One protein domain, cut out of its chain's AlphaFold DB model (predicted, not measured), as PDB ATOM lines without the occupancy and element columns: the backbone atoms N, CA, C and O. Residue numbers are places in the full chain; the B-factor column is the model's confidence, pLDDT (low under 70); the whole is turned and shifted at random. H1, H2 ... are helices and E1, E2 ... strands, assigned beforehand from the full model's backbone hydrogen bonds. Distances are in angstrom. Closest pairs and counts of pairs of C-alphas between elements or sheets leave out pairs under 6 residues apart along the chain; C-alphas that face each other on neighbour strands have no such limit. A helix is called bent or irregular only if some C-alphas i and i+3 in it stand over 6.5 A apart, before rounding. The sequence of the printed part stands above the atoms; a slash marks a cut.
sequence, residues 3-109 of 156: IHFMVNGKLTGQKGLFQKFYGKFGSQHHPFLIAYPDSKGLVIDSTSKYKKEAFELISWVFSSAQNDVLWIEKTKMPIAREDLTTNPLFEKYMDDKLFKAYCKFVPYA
ATOM      1  N   ILE A   3     -29.379 -43.752  43.386       35.28
ATOM      2  CA  ILE A   3     -29.197 -42.419  44.022       35.28
ATOM      3  C   ILE A   3     -30.352 -42.032  44.973       35.28
ATOM      4  O   ILE A   3     -31.494 -41.999  44.541       35.28
ATOM      5  N   HIS A   4     -30.066 -41.685  46.237       38.34
ATOM      6  CA  HIS A   4     -31.014 -41.264  47.291       38.34
ATOM      7  C   HIS A   4     -30.748 -39.835  47.819       38.34
ATOM      8  O   HIS A   4     -29.617 -39.364  47.796       38.34
ATOM      9  N   PHE A   5     -31.761 -39.137  48.348       40.44
ATOM     10  CA  PHE A   5     -31.656 -37.720  48.749       40.44
ATOM     11  C   PHE A   5     -31.771 -37.509  50.261       40.44
ATOM     12  O   PHE A   5     -32.671 -38.048  50.899       40.44
ATOM     13  N   MET A   6     -30.918 -36.646  50.827       30.39
ATOM     14  CA  MET A   6     -31.094 -36.100  52.180       30.39
ATOM     15  C   MET A   6     -30.748 -34.609  52.228       30.39
ATOM     16  O   MET A   6     -29.707 -34.185  51.729       30.39
ATOM     17  N   VAL A   7     -31.596 -33.821  52.897       33.09
ATOM     18  CA  VAL A   7     -31.341 -32.408  53.214       33.09
ATOM     19  C   VAL A   7     -31.159 -32.268  54.731       33.09
ATOM     20  O   VAL A   7     -32.027 -32.667  55.502       33.09
ATOM     21  N   ASN A   8     -30.024 -31.694  55.151       30.16
ATOM     22  CA  ASN A   8     -29.716 -31.213  56.511       30.16
ATOM     23  C   ASN A   8     -29.743 -32.201  57.692       30.16
ATOM     24  O   ASN A   8     -29.865 -31.749  58.826       30.16
ATOM     25  N   GLY A   9     -29.620 -33.521  57.505       37.59
ATOM     26  CA  GLY A   9     -29.443 -34.461  58.634       37.59
ATOM     27  C   GLY A   9     -30.539 -34.418  59.721       37.59
ATOM     28  O   GLY A   9     -30.391 -35.020  60.781       37.59
ATOM     29  N   LYS A  10     -31.644 -33.711  59.463       26.03
ATOM     30  CA  LYS A  10     -32.851 -33.587  60.272       26.03
ATOM     31  C   LYS A  10     -34.030 -33.457  59.315       26.03
ATOM     32  O   LYS A  10     -34.033 -32.614  58.421       26.03
ATOM     33  N   LEU A  11     -35.041 -34.292  59.542       33.84
ATOM     34  CA  LEU A  11     -36.338 -34.230  58.875       33.84
ATOM     35  C   LEU A  11     -37.057 -32.946  59.302       33.84
ATOM     36  O   LEU A  11     -37.790 -32.936  60.286       33.84
ATOM     37  N   THR A  12     -36.859 -31.848  58.579       29.56
ATOM     38  CA  THR A  12     -37.670 -30.644  58.774       29.56
ATOM     39  C   THR A  12     -38.316 -30.217  57.469       29.56
ATOM     40  O   THR A  12     -37.646 -29.734  56.561       29.56
ATOM     41  N   GLY A  13     -39.648 -30.318  57.433       31.28
ATOM     42  CA  GLY A  13     -40.423 -29.162  56.996       31.28
ATOM     43  C   GLY A  13     -41.204 -29.228  55.691       31.28
ATOM     44  O   GLY A  13     -41.591 -28.166  55.249       31.28
ATOM     45  N   GLN A  14     -41.510 -30.387  55.100       34.41
ATOM     46  CA  GLN A  14     -42.691 -30.538  54.227       34.41
ATOM     47  C   GLN A  14     -43.195 -31.983  54.288       34.41
ATOM     48  O   GLN A  14     -42.815 -32.831  53.480       34.41
ATOM     49  N   LYS A  15     -44.065 -32.266  55.268       30.86
ATOM     50  CA  LYS A  15     -44.662 -33.596  55.480       30.86
ATOM     51  C   LYS A  15     -45.313 -34.168  54.205       30.86
ATOM     52  O   LYS A  15     -45.287 -35.374  54.028       30.86
ATOM     53  N   GLY A  16     -45.808 -33.331  53.285       27.34
ATOM     54  CA  GLY A  16     -46.548 -33.779  52.097       27.34
ATOM     55  C   GLY A  16     -45.715 -34.258  50.900       27.34
ATOM     56  O   GLY A  16     -46.136 -35.191  50.225       27.34
ATOM     57  N   LEU A  17     -44.546 -33.665  50.617       34.06
ATOM     58  CA  LEU A  17     -43.767 -34.016  49.414       34.06
ATOM     59  C   LEU A  17     -42.828 -35.204  49.669       34.06
ATOM     60  O   LEU A  17     -42.702 -36.090  48.829       34.06
ATOM     61  N   PHE A  18     -42.263 -35.292  50.878       31.70
ATOM     62  CA  PHE A  18     -41.464 -36.443  51.305       31.70
ATOM     63  C   PHE A  18     -42.320 -37.707  51.484       31.70
ATOM     64  O   PHE A  18     -41.879 -38.777  51.097       31.70
ATOM     65  N   GLN A  19     -43.568 -37.608  51.965       32.03
ATOM     66  CA  GLN A  19     -44.511 -38.741  51.925       32.03
ATOM     67  C   GLN A  19     -45.022 -39.059  50.515       32.03
ATOM     68  O   GLN A  19     -45.561 -40.134  50.308       32.03
ATOM     69  N   LYS A  20     -44.857 -38.176  49.527       33.31
ATOM     70  CA  LYS A  20     -45.179 -38.505  48.131       33.31
ATOM     71  C   LYS A  20     -44.031 -39.236  47.428       33.31
ATOM     72  O   LYS A  20     -44.303 -40.116  46.625       33.31
ATOM     73  N   PHE A  21     -42.780 -38.902  47.761       34.47
ATOM     74  CA  PHE A  21     -41.575 -39.543  47.208       34.47
ATOM     75  C   PHE A  21     -41.086 -40.769  48.002       34.47
ATOM     76  O   PHE A  21     -40.516 -41.680  47.417       34.47
ATOM     77  N   TYR A  22     -41.327 -40.819  49.316       38.47
ATOM     78  CA  TYR A  22     -40.889 -41.882  50.239       38.47
ATOM     79  C   TYR A  22     -42.052 -42.486  51.051       38.47
ATOM     80  O   TYR A  22     -41.839 -43.115  52.089       38.47
ATOM     81  N   GLY A  23     -43.294 -42.297  50.593       28.80
ATOM     82  CA  GLY A  23     -44.562 -42.559  51.297       28.80
ATOM     83  C   GLY A  23     -44.838 -43.941  51.865       28.80
ATOM     84  O   GLY A  23     -45.888 -44.129  52.474       28.80
ATOM     85  N   LYS A  24     -43.929 -44.902  51.710       32.81
ATOM     86  CA  LYS A  24     -44.058 -46.233  52.305       32.81
ATOM     87  C   LYS A  24     -42.778 -46.808  52.906       32.81
ATOM     88  O   LYS A  24     -42.796 -47.955  53.327       32.81
ATOM     89  N   PHE A  25     -41.711 -46.029  53.086       39.28
ATOM     90  CA  PHE A  25     -40.499 -46.554  53.740       39.28
ATOM     91  C   PHE A  25     -40.612 -46.714  55.270       39.28
ATOM     92  O   PHE A  25     -39.647 -47.119  55.911       39.28
ATOM     93  N   GLY A  26     -41.772 -46.414  55.875       34.28
ATOM     94  CA  GLY A  26     -41.908 -46.353  57.336       34.28
ATOM     95  C   GLY A  26     -43.077 -47.094  57.989       34.28
ATOM     96  O   GLY A  26     -43.157 -47.055  59.211       34.28
ATOM     97  N   SER A  27     -44.004 -47.734  57.266       32.91
ATOM     98  CA  SER A  27     -45.168 -48.345  57.944       32.91
ATOM     99  C   SER A  27     -45.965 -49.342  57.100       32.91
ATOM    100  O   SER A  27     -47.185 -49.267  57.076       32.91
ATOM    101  N   GLN A  28     -45.328 -50.283  56.402       29.58
ATOM    102  CA  GLN A  28     -46.011 -51.524  56.017       29.58
ATOM    103  C   GLN A  28     -45.023 -52.678  56.121       29.58
ATOM    104  O   GLN A  28     -43.914 -52.610  55.602       29.58
ATOM    105  N   HIS A  29     -45.435 -53.711  56.844       32.69
ATOM    106  CA  HIS A  29     -44.773 -54.999  56.957       32.69
ATOM    107  C   HIS A  29     -44.452 -55.574  55.563       32.69
ATOM    108  O   HIS A  29     -45.256 -56.305  54.998       32.69
ATOM    109  N   HIS A  30     -43.282 -55.259  55.007       38.00
ATOM    110  CA  HIS A  30     -42.668 -56.053  53.947       38.00
ATOM    111  C   HIS A  30     -41.580 -56.905  54.604       38.00
ATOM    112  O   HIS A  30     -40.577 -56.362  55.074       38.00
ATOM    113  N   PRO A  31     -41.797 -58.224  54.740       38.34
ATOM    114  CA  PRO A  31     -40.844 -59.088  55.403       38.34
ATOM    115  C   PRO A  31     -39.635 -59.233  54.471       38.34
ATOM    116  O   PRO A  31     -39.788 -59.599  53.311       38.34
ATOM    117  N   PHE A  32     -38.446 -58.954  55.003       44.72
ATOM    118  CA  PHE A  32     -37.124 -59.121  54.385       44.72
ATOM    119  C   PHE A  32     -36.657 -58.011  53.426       44.72
ATOM    120  O   PHE A  32     -36.967 -57.984  52.238       44.72
ATOM    121  N   LEU A  33     -35.766 -57.154  53.944       53.00
ATOM    122  CA  LEU A  33     -34.718 -56.531  53.134       53.00
ATOM    123  C   LEU A  33     -33.918 -57.654  52.460       53.00
ATOM    124  O   LEU A  33     -33.319 -58.480  53.148       53.00
ATOM    125  N   ILE A  34     -33.931 -57.696  51.132       63.69
ATOM    126  CA  ILE A  34     -33.347 -58.799  50.344       63.69
ATOM    127  C   ILE A  34     -32.095 -58.388  49.563       63.69
ATOM    128  O   ILE A  34     -31.377 -59.255  49.072       63.69
ATOM    129  N   ALA A  35     -31.791 -57.089  49.476       69.88
ATOM    130  CA  ALA A  35     -30.595 -56.588  48.808       69.88
ATOM    131  C   ALA A  35     -30.031 -55.340  49.501       69.88
ATOM    132  O   ALA A  35     -30.781 -54.470  49.946       69.88
ATOM    133  N   TYR A  36     -28.700 -55.233  49.533       76.12
ATOM    134  CA  TYR A  36     -27.986 -54.008  49.894       76.12
ATOM    135  C   TYR A  36     -27.514 -53.328  48.607       76.12
ATOM    136  O   TYR A  36     -26.637 -53.867  47.926       76.12
ATOM    137  N   PRO A  37     -28.087 -52.174  48.229       78.88
ATOM    138  CA  PRO A  37     -27.650 -51.463  47.052       78.88
ATOM    139  C   PRO A  37     -26.345 -50.737  47.364       78.88
ATOM    140  O   PRO A  37     -26.223 -50.052  48.383       78.88
ATOM    141  N   ASP A  38     -25.402 -50.768  46.426       79.69
ATOM    142  CA  ASP A  38     -24.486 -49.639  46.326       79.69
ATOM    143  C   ASP A  38     -25.337 -48.441  45.909       79.69
ATOM    144  O   ASP A  38     -25.798 -48.356  44.771       79.69
ATOM    145  N   SER A  39     -25.653 -47.574  46.864       79.44
ATOM    146  CA  SER A  39     -26.413 -46.361  46.614       79.44
ATOM    147  C   SER A  39     -25.604 -45.136  47.006       79.44
ATOM    148  O   SER A  39     -24.883 -45.141  48.005       79.44
ATOM    149  N   LYS A  40     -25.682 -44.099  46.178       79.88
ATOM    150  CA  LYS A  40     -25.113 -42.772  46.424       79.88
ATOM    151  C   LYS A  40     -26.239 -41.772  46.560       79.88
ATOM    152  O   LYS A  40     -27.396 -42.152  46.573       79.88
ATOM    153  N   GLY A  41     -25.919 -40.507  46.734       81.50
ATOM    154  CA  GLY A  41     -26.929 -39.498  46.966       81.50
ATOM    155  C   GLY A  41     -26.436 -38.112  46.645       81.50
ATOM    156  O   GLY A  41     -25.230 -37.885  46.577       81.50
ATOM    157  N   LEU A  42     -27.379 -37.196  46.467       86.19
ATOM    158  CA  LEU A  42     -27.078 -35.773  46.410       86.19
ATOM    159  C   LEU A  42     -27.320 -35.163  47.790       86.19
ATOM    160  O   LEU A  42     -28.320 -35.453  48.452       86.19
ATOM    161  N   VAL A  43     -26.383 -34.318  48.211       87.12
ATOM    162  CA  VAL A  43     -26.434 -33.571  49.469       87.12
ATOM    163  C   VAL A  43     -26.192 -32.103  49.145       87.12
ATOM    164  O   VAL A  43     -25.291 -31.774  48.375       87.12
ATOM    165  N   ILE A  44     -26.997 -31.221  49.733       90.00
ATOM    166  CA  ILE A  44     -26.771 -29.774  49.688       90.00
ATOM    167  C   ILE A  44     -26.069 -29.383  50.986       90.00
ATOM    168  O   ILE A  44     -26.597 -29.627  52.070       90.00
ATOM    169  N   ASP A  45     -24.890 -28.773  50.875       90.69
ATOM    170  CA  ASP A  45     -24.137 -28.307  52.037       90.69
ATOM    171  C   ASP A  45     -24.906 -27.209  52.793       90.69
ATOM    172  O   ASP A  45     -25.389 -26.225  52.218       90.69
ATOM    173  N   SER A  46     -24.974 -27.359  54.114       89.50
ATOM    174  CA  SER A  46     -25.549 -26.387  55.045       89.50
ATOM    175  C   SER A  46     -24.890 -25.001  55.000       89.50
ATOM    176  O   SER A  46     -25.517 -24.021  55.396       89.50
ATOM    177  N   THR A  47     -23.667 -24.884  54.491       93.75
ATOM    178  CA  THR A  47     -22.924 -23.624  54.348       93.75
ATOM    179  C   THR A  47     -23.105 -22.974  52.977       93.75
ATOM    180  O   THR A  47     -22.726 -21.820  52.787       93.75
ATOM    181  N   SER A  48     -23.732 -23.669  52.021       93.31
ATOM    182  CA  SER A  48     -23.938 -23.135  50.675       93.31
ATOM    183  C   SER A  48     -24.799 -21.867  50.697       93.31
ATOM    184  O   SER A  48     -25.843 -21.808  51.355       93.31
ATOM    185  N   LYS A  49     -24.377 -20.863  49.921       96.19
ATOM    186  CA  LYS A  49     -25.155 -19.644  49.644       96.19
ATOM    187  C   LYS A  49     -26.276 -19.855  48.617       96.19
ATOM    188  O   LYS A  49     -27.187 -19.042  48.574       96.19
ATOM    189  N   TYR A  50     -26.240 -20.949  47.849       95.81
ATOM    190  CA  TYR A  50     -27.160 -21.224  46.732       95.81
ATOM    191  C   TYR A  50     -28.077 -22.430  46.990       95.81
ATOM    192  O   TYR A  50     -28.320 -23.255  46.111       95.81
ATOM    193  N   LYS A  51     -28.529 -22.620  48.235       93.81
ATOM    194  CA  LYS A  51     -29.335 -23.800  48.613       93.81
ATOM    195  C   LYS A  51     -30.645 -23.882  47.838       93.81
ATOM    196  O   LYS A  51     -31.087 -24.980  47.513       93.81
ATOM    197  N   LYS A  52     -31.267 -22.729  47.586       92.81
ATOM    198  CA  LYS A  52     -32.563 -22.645  46.916       92.81
ATOM    199  C   LYS A  52     -32.420 -23.025  45.446       92.81
ATOM    200  O   LYS A  52     -33.116 -23.915  44.983       92.81
ATOM    201  N   GLU A  53     -31.447 -22.435  44.767       95.94
ATOM    202  CA  GLU A  53     -31.131 -22.680  43.363       95.94
ATOM    203  C   GLU A  53     -30.666 -24.126  43.147       95.94
ATOM    204  O   GLU A  53     -31.087 -24.782  42.199       95.94
ATOM    205  N   ALA A  54     -29.854 -24.669  44.062       94.19
ATOM    206  CA  ALA A  54     -29.458 -26.075  44.026       94.19
ATOM    207  C   ALA A  54     -30.668 -27.012  44.162       94.19
ATOM    208  O   ALA A  54     -30.768 -28.007  43.446       94.19
ATOM    209  N   PHE A  55     -31.607 -26.694  45.058       91.12
ATOM    210  CA  PHE A  55     -32.833 -27.470  45.215       91.12
ATOM    211  C   PHE A  55     -33.757 -27.351  43.996       91.12
ATOM    212  O   PHE A  55     -34.347 -28.349  43.583       91.12
ATOM    213  N   GLU A  56     -33.863 -26.167  43.393       94.12
ATOM    214  CA  GLU A  56     -34.621 -25.936  42.158       94.12
ATOM    215  C   GLU A  56     -34.034 -26.731  40.988       94.12
ATOM    216  O   GLU A  56     -34.781 -27.410  40.285       94.12
ATOM    217  N   LEU A  57     -32.706 -26.739  40.830       92.88
ATOM    218  CA  LEU A  57     -32.022 -27.548  39.821       92.88
ATOM    219  C   LEU A  57     -32.311 -29.041  40.012       92.88
ATOM    220  O   LEU A  57     -32.697 -29.719  39.064       92.88
ATOM    221  N   ILE A  58     -32.153 -29.552  41.236       91.12
ATOM    222  CA  ILE A  58     -32.441 -30.958  41.554       91.12
ATOM    223  C   ILE A  58     -33.909 -31.276  41.250       91.12
ATOM    224  O   ILE A  58     -34.202 -32.265  40.583       91.12
ATOM    225  N   SER A  59     -34.832 -30.418  41.681       89.31
ATOM    226  CA  SER A  59     -36.267 -30.592  41.438       89.31
ATOM    227  C   SER A  59     -36.592 -30.606  39.947       89.31
ATOM    228  O   SER A  59     -37.375 -31.441  39.501       89.31
ATOM    229  N   TRP A  60     -35.962 -29.732  39.163       89.81
ATOM    230  CA  TRP A  60     -36.106 -29.711  37.712       89.81
ATOM    231  C   TRP A  60     -35.587 -31.006  37.071       89.81
ATOM    232  O   TRP A  60     -36.301 -31.598  36.259       89.81
ATOM    233  N   VAL A  61     -34.419 -31.512  37.489       89.50
ATOM    234  CA  VAL A  61     -33.862 -32.781  36.979       89.50
ATOM    235  C   VAL A  61     -34.839 -33.938  37.205       89.50
ATOM    236  O   VAL A  61     -35.117 -34.680  36.268       89.50
ATOM    237  N   PHE A  62     -35.431 -34.064  38.393       85.31
ATOM    238  CA  PHE A  62     -36.347 -35.175  38.703       85.31
ATOM    239  C   PHE A  62     -37.813 -34.916  38.335       85.31
ATOM    240  O   PHE A  62     -38.652 -35.801  38.494       85.31
ATOM    241  N   SER A  63     -38.147 -33.733  37.815       87.00
ATOM    242  CA  SER A  63     -39.515 -33.416  37.385       87.00
ATOM    243  C   SER A  63     -39.972 -34.209  36.152       87.00
ATOM    244  O   SER A  63     -41.171 -34.320  35.900       87.00
ATOM    245  N   SER A  64     -39.030 -34.766  35.384       89.06
ATOM    246  CA  SER A  64     -39.280 -35.424  34.104       89.06
ATOM    247  C   SER A  64     -38.622 -36.802  34.063       89.06
ATOM    248  O   SER A  64     -37.405 -36.935  34.169       89.06
ATOM    249  N   ALA A  65     -39.426 -37.841  33.821       88.50
ATOM    250  CA  ALA A  65     -38.929 -39.208  33.662       88.50
ATOM    251  C   ALA A  65     -38.013 -39.374  32.430       88.50
ATOM    252  O   ALA A  65     -37.265 -40.341  32.340       88.50
ATOM    253  N   GLN A  66     -38.021 -38.426  31.489       92.06
ATOM    254  CA  GLN A  66     -37.093 -38.396  30.360       92.06
ATOM    255  C   GLN A  66     -35.650 -38.121  30.812       92.06
ATOM    256  O   GLN A  66     -34.717 -38.676  30.231       92.06
ATOM    257  N   ASN A  67     -35.453 -37.342  31.879       91.88
ATOM    258  CA  ASN A  67     -34.124 -37.143  32.464       91.88
ATOM    259  C   ASN A  67     -33.594 -38.444  33.079       91.88
ATOM    260  O   ASN A  67     -32.411 -38.760  32.959       91.88
ATOM    261  N   ASP A  68     -34.487 -39.255  33.644       90.88
ATOM    262  CA  ASP A  68     -34.157 -40.586  34.144       90.88
ATOM    263  C   ASP A  68     -33.828 -41.567  33.002       90.88
ATOM    264  O   ASP A  68     -32.877 -42.347  33.080       90.88
ATOM    265  N   VAL A  69     -34.537 -41.486  31.874       92.94
ATOM    266  CA  VAL A  69     -34.172 -42.240  30.661       92.94
ATOM    267  C   VAL A  69     -32.767 -41.866  30.187       92.94
ATOM    268  O   VAL A  69     -31.988 -42.763  29.849       92.94
ATOM    269  N   LEU A  70     -32.434 -40.571  30.182       93.75
ATOM    270  CA  LEU A  70     -31.110 -40.073  29.805       93.75
ATOM    271  C   LEU A  70     -30.030 -40.554  30.783       93.75
ATOM    272  O   LEU A  70     -28.946 -40.955  30.360       93.75
ATOM    273  N   TRP A  71     -30.327 -40.575  32.080       91.88
ATOM    274  CA  TRP A  71     -29.420 -41.111  33.090       91.88
ATOM    275  C   TRP A  71     -29.069 -42.575  32.818       91.88
ATOM    276  O   TRP A  71     -27.884 -42.918  32.771       91.88
ATOM    277  N   ILE A  72     -30.067 -43.437  32.583       92.81
ATOM    278  CA  ILE A  72     -29.828 -44.852  32.253       92.81
ATOM    279  C   ILE A  72     -29.036 -44.963  30.946       92.81
ATOM    280  O   ILE A  72     -28.117 -45.776  30.850       92.81
ATOM    281  N   GLU A  73     -29.332 -44.121  29.953       94.00
ATOM    282  CA  GLU A  73     -28.622 -44.121  28.675       94.00
ATOM    283  C   GLU A  73     -27.116 -43.897  28.856       94.00
ATOM    284  O   GLU A  73     -26.316 -44.657  28.295       94.00
ATOM    285  N   LYS A  74     -26.752 -42.875  29.643       94.44
ATOM    286  CA  LYS A  74     -25.368 -42.425  29.837       94.44
ATOM    287  C   LYS A  74     -24.592 -43.266  30.839       94.44
ATOM    288  O   LYS A  74     -23.409 -43.504  30.631       94.44
ATOM    289  N   THR A  75     -25.235 -43.704  31.916       91.94
ATOM    290  CA  THR A  75     -24.545 -44.359  33.041       91.94
ATOM    291  C   THR A  75     -24.693 -45.874  33.041       91.94
ATOM    292  O   THR A  75     -23.910 -46.557  33.694       91.94
ATOM    293  N   LYS A  76     -25.705 -46.405  32.342       90.75
ATOM    294  CA  LYS A  76     -26.149 -47.805  32.452       90.75
ATOM    295  C   LYS A  76     -26.544 -48.204  33.880       90.75
ATOM    296  O   LYS A  76     -26.520 -49.383  34.224       90.75
ATOM    297  N   MET A  77     -26.914 -47.235  34.722       89.25
ATOM    298  CA  MET A  77     -27.279 -47.473  36.118       89.25
ATOM    299  C   MET A  77     -28.780 -47.286  36.346       89.25
ATOM    300  O   MET A  77     -29.349 -46.311  35.851       89.25
ATOM    301  N   PRO A  78     -29.423 -48.178  37.120       89.88
ATOM    302  CA  PRO A  78     -30.809 -47.999  37.526       89.88
ATOM    303  C   PRO A  78     -30.943 -46.832  38.510       89.88
ATOM    304  O   PRO A  78     -30.038 -46.539  39.293       89.88
ATOM    305  N   ILE A  79     -32.102 -46.182  38.484       87.81
ATOM    306  CA  ILE A  79     -32.408 -44.999  39.302       87.81
ATOM    307  C   ILE A  79     -33.265 -45.432  40.488       87.81
ATOM    308  O   ILE A  79     -33.923 -46.465  40.421       87.81
ATOM    309  N   ALA A  80     -33.266 -44.672  41.582       85.25
ATOM    310  CA  ALA A  80     -34.091 -44.965  42.756       85.25
ATOM    311  C   ALA A  80     -35.583 -44.720  42.471       85.25
ATOM    312  O   ALA A  80     -36.141 -43.699  42.862       85.25
ATOM    313  N   ARG A  81     -36.220 -45.646  41.749       85.31
ATOM    314  CA  ARG A  81     -37.639 -45.597  41.387       85.31
ATOM    315  C   ARG A  81     -38.259 -46.980  41.482       85.31
ATOM    316  O   ARG A  81     -37.618 -47.975  41.146       85.31
ATOM    317  N   GLU A  82     -39.527 -47.033  41.868       86.50
ATOM    318  CA  GLU A  82     -40.257 -48.298  41.993       86.50
ATOM    319  C   GLU A  82     -40.813 -48.811  40.654       86.50
ATOM    320  O   GLU A  82     -41.028 -50.008  40.484       86.50
ATOM    321  N   ASP A  83     -41.011 -47.921  39.677       89.88
ATOM    322  CA  ASP A  83     -41.711 -48.197  38.417       89.88
ATOM    323  C   ASP A  83     -40.789 -48.570  37.242       89.88
ATOM    324  O   ASP A  83     -41.251 -48.664  36.106       89.88
ATOM    325  N   LEU A  84     -39.493 -48.813  37.483       90.00
ATOM    326  CA  LEU A  84     -38.516 -49.091  36.417       90.00
ATOM    327  C   LEU A  84     -38.930 -50.251  35.505       90.00
ATOM    328  O   LEU A  84     -38.694 -50.196  34.306       90.00
ATOM    329  N   THR A  85     -39.535 -51.305  36.055       90.75
ATOM    330  CA  THR A  85     -39.888 -52.511  35.289       90.75
ATOM    331  C   THR A  85     -41.277 -52.466  34.654       90.75
ATOM    332  O   THR A  85     -41.628 -53.400  33.938       90.75
ATOM    333  N   THR A  86     -42.086 -51.448  34.954       92.75
ATOM    334  CA  THR A  86     -43.487 -51.340  34.503       92.75
ATOM    335  C   THR A  86     -43.742 -50.108  33.643       92.75
ATOM    336  O   THR A  86     -44.686 -50.107  32.857       92.75
ATOM    337  N   ASN A  87     -42.923 -49.064  33.769       92.19
ATOM    338  CA  ASN A  87     -43.086 -47.830  33.016       92.19
ATOM    339  C   ASN A  87     -42.583 -47.996  31.561       92.19
ATOM    340  O   ASN A  87     -41.408 -48.327  31.365       92.19
ATOM    341  N   PRO A  88     -43.425 -47.713  30.542       94.50
ATOM    342  CA  PRO A  88     -43.064 -47.872  29.129       94.50
ATOM    343  C   PRO A  88     -41.812 -47.093  28.703       94.50
ATOM    344  O   PRO A  88     -41.098 -47.505  27.794       94.50
ATOM    345  N   LEU A  89     -41.490 -45.987  29.383       93.56
ATOM    346  CA  LEU A  89     -40.307 -45.174  29.076       93.56
ATOM    347  C   LEU A  89     -38.985 -45.941  29.232       93.56
ATOM    348  O   LEU A  89     -37.986 -45.580  28.603       93.56
ATOM    349  N   PHE A  90     -38.964 -46.988  30.061       93.88
ATOM    350  CA  PHE A  90     -37.769 -47.783  30.337       93.88
ATOM    351  C   PHE A  90     -37.765 -49.142  29.634       93.88
ATOM    352  O   PHE A  90     -36.797 -49.886  29.787       93.88
ATOM    353  N   GLU A  91     -38.800 -49.462  28.850       94.12
ATOM    354  CA  GLU A  91     -38.992 -50.780  28.232       94.12
ATOM    355  C   GLU A  91     -37.767 -51.222  27.422       94.12
ATOM    356  O   GLU A  91     -37.258 -52.320  27.638       94.12
ATOM    357  N   LYS A  92     -37.192 -50.311  26.622       94.50
ATOM    358  CA  LYS A  92     -35.979 -50.566  25.821       94.50
ATOM    359  C   LYS A  92     -34.760 -51.028  26.634       94.50
ATOM    360  O   LYS A  92     -33.840 -51.623  26.087       94.50
ATOM    361  N   TYR A  93     -34.697 -50.706  27.928       93.06
ATOM    362  CA  TYR A  93     -33.594 -51.116  28.804       93.06
ATOM    363  C   TYR A  93     -33.857 -52.460  29.485       93.06
ATOM    364  O   TYR A  93     -32.933 -53.073  30.012       93.06
ATOM    365  N   MET A  94     -35.106 -52.928  29.478       94.00
ATOM    366  CA  MET A  94     -35.501 -54.201  30.082       94.00
ATOM    367  C   MET A  94     -35.188 -55.406  29.186       94.00
ATOM    368  O   MET A  94     -35.306 -56.542  29.651       94.00
ATOM    369  N   ASP A  95     -34.760 -55.177  27.943       93.69
ATOM    370  CA  ASP A  95     -34.250 -56.222  27.049       93.69
ATOM    371  C   ASP A  95     -32.951 -56.843  27.583       93.69
ATOM    372  O   ASP A  95     -32.710 -58.045  27.436       93.69
ATOM    373  N   ASP A  96     -32.134 -56.049  28.286       94.69
ATOM    374  CA  ASP A  96     -30.983 -56.561  29.020       94.69
ATOM    375  C   ASP A  96     -31.457 -57.297  30.284       94.69
ATOM    376  O   ASP A  96     -31.914 -56.709  31.270       94.69
ATOM    377  N   LYS A  97     -31.301 -58.625  30.262       93.38
ATOM    378  CA  LYS A  97     -31.676 -59.520  31.363       93.38
ATOM    379  C   LYS A  97     -30.976 -59.165  32.673       93.38
ATOM    380  O   LYS A  97     -31.597 -59.292  33.731       93.38
ATOM    381  N   LEU A  98     -29.712 -58.740  32.620       91.25
ATOM    382  CA  LEU A  98     -28.945 -58.367  33.804       91.25
ATOM    383  C   LEU A  98     -29.478 -57.053  34.374       91.25
ATOM    384  O   LEU A  98     -29.803 -56.985  35.559       91.25
ATOM    385  N   PHE A  99     -29.641 -56.037  33.528       92.62
ATOM    386  CA  PHE A  99     -30.190 -54.747  33.942       92.62
ATOM    387  C   PHE A  99     -31.599 -54.890  34.535       92.62
ATOM    388  O   PHE A  99     -31.883 -54.373  35.618       92.62
ATOM    389  N   LYS A 100     -32.463 -55.678  33.884       93.06
ATOM    390  CA  LYS A 100     -33.807 -56.001  34.376       93.06
ATOM    391  C   LYS A 100     -33.770 -56.700  35.733       93.06
ATOM    392  O   LYS A 100     -34.601 -56.400  36.589       93.06
ATOM    393  N   ALA A 101     -32.826 -57.619  35.950       91.00
ATOM    394  CA  ALA A 101     -32.659 -58.281  37.241       91.00
ATOM    395  C   ALA A 101     -32.307 -57.274  38.346       91.00
ATOM    396  O   ALA A 101     -32.936 -57.309  39.399       91.00
ATOM    397  N   TYR A 102     -31.395 -56.328  38.089       89.00
ATOM    398  CA  TYR A 102     -31.092 -55.253  39.040       89.00
ATOM    399  C   TYR A 102     -32.309 -54.369  39.328       89.00
ATOM    400  O   TYR A 102     -32.600 -54.098  40.492       89.00
ATOM    401  N   CYS A 103     -33.052 -53.963  38.294       90.56
ATOM    402  CA  CYS A 103     -34.226 -53.097  38.442       90.56
ATOM    403  C   CYS A 103     -35.309 -53.709  39.340       90.56
ATOM    404  O   CYS A 103     -35.934 -52.989  40.113       90.56
ATOM    405  N   LYS A 104     -35.491 -55.037  39.308       89.81
ATOM    406  CA  LYS A 104     -36.453 -55.741  40.176       89.81
ATOM    407  C   LYS A 104     -36.161 -55.589  41.669       89.81
ATOM    408  O   LYS A 104     -37.090 -55.665  42.464       89.81
ATOM    409  N   PHE A 105     -34.897 -55.404  42.053       88.38
ATOM    410  CA  PHE A 105     -34.500 -55.287  43.458       88.38
ATOM    411  C   PHE A 105     -34.446 -53.843  43.962       88.38
ATOM    412  O   PHE A 105     -34.367 -53.645  45.171       88.38
ATOM    413  N   VAL A 106     -34.532 -52.845  43.073       85.62
ATOM    414  CA  VAL A 106     -34.512 -51.418  43.444       85.62
ATOM    415  C   VAL A 106     -35.561 -51.068  44.515       85.62
ATOM    416  O   VAL A 106     -35.172 -50.440  45.498       85.62
ATOM    417  N   PRO A 107     -36.836 -51.512  44.425       84.06
ATOM    418  CA  PRO A 107     -37.848 -51.197  45.441       84.06
ATOM    419  C   PRO A 107     -37.585 -51.837  46.814       84.06
ATOM    420  O   PRO A 107     -38.103 -51.378  47.825       84.06
ATOM    421  N   TYR A 108     -36.792 -52.911  46.859       82.88
ATOM    422  CA  TYR A 108     -36.560 -53.726  48.059       82.88
ATOM    423  C   TYR A 108     -35.191 -53.475  48.701       82.88
ATOM    424  O   TYR A 108     -34.766 -54.215  49.595       82.88
ATOM    425  N   ALA A 109     -34.464 -52.478  48.206       78.38
ATOM    426  CA  ALA A 109     -33.081 -52.255  48.562       78.38
ATOM    427  C   ALA A 109     -32.963 -51.534  49.919       78.38
ATOM    428  O   ALA A 109     -33.485 -50.436  50.109       78.38
TER     429      ALA A 109
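Overview. This is residues 3 to 109 of the 156 residues of an uncharacterized protein of Fervidobacterium nodosum (UniProt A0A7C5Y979). This is a loose group of five helices, H1 to H5, with few contacts between them, and a short ribbon of two parallel strands, E1 and E2, runs along one side of the group. H3 and H4 lie side by side, H2 and H5 begin towards opposite ends of the longest axis, H1 is apart from the other helices, and a long loop, residues 22 to 38, swings from H1 back to E2. The printed part has 107 residues, with elements in the order E1, H1, E2, H2, H3, H4, H5, and its class is mostly helix. It is only just compact, close to loose, with a radius of gyration of the C-alphas of 15.3 A and spans of 44 by 35 by 23 A.

Arrangement. E1, residues 3 to 6, and E2, residues 39 to 43, are parallel neighbours at 40 degrees; N 4 and O 40 are 2.7 A apart and N 42 and O 4 are 3.4 A apart, both within hydrogen-bond range. With H1, residues 15 to 21, they make a strand-helix-strand unit, two parallel neighbour strands with a helix between them along the chain. H1 touches no helix. H2, residues 51 to 62, and H3, residues 65 to 75, are close but not clearly touching, about perpendicular at 88 degrees; their closest C-alphas, of Val 61 and Asn 67, are 6.3 A apart. H3 touches H4, residues 88 to 93, the same way at a shallow tilt of 8 degrees; their closest C-alphas, of Val 69 and Phe 90, are 6.6 A apart. H4 and H5, residues 97 to 108, are close but not clearly touching, at a steep tilt of 49 degrees, opposite ways; their closest C-alphas, of Tyr 93 and Phe 99, are 7.2 A apart. H2 and H5 are apart. Every O i to N i+4 pair is within hydrogen-bond range in H1, H2 and H3; H5 has 5 of 8, and H4 has 0 of 2 but 2 of its 3 O i to N i+3 pairs.

Along the chain. E1 begins at C-alpha 3, (-29.197, -42.419, 44.022), and E2 is 13.1 A long. H2 is 16.6 A, H3 15.3 A and H5 18.3 A long; H5 ends at C-alpha 108, (-36.560, -53.726, 48.059). H4 and H5 are irregular: C-alphas 89 and 92 are 7.6 A apart, and C-alphas 104 and 107 are 7.1 A apart.

Size, cuts and confidence. The C-alphas farthest apart, of Lys 49 and Lys 97, are 44.3 A apart. The printed part has no cut. The links H1 to E2 and H3 to H4 are long, with 17 and 12 residues. Residues 59 to 64, of which 59 to 62 belong to H2, stand free. The mean pLDDT of the printed part is 73.4, and residues 3 to 35 are under 70.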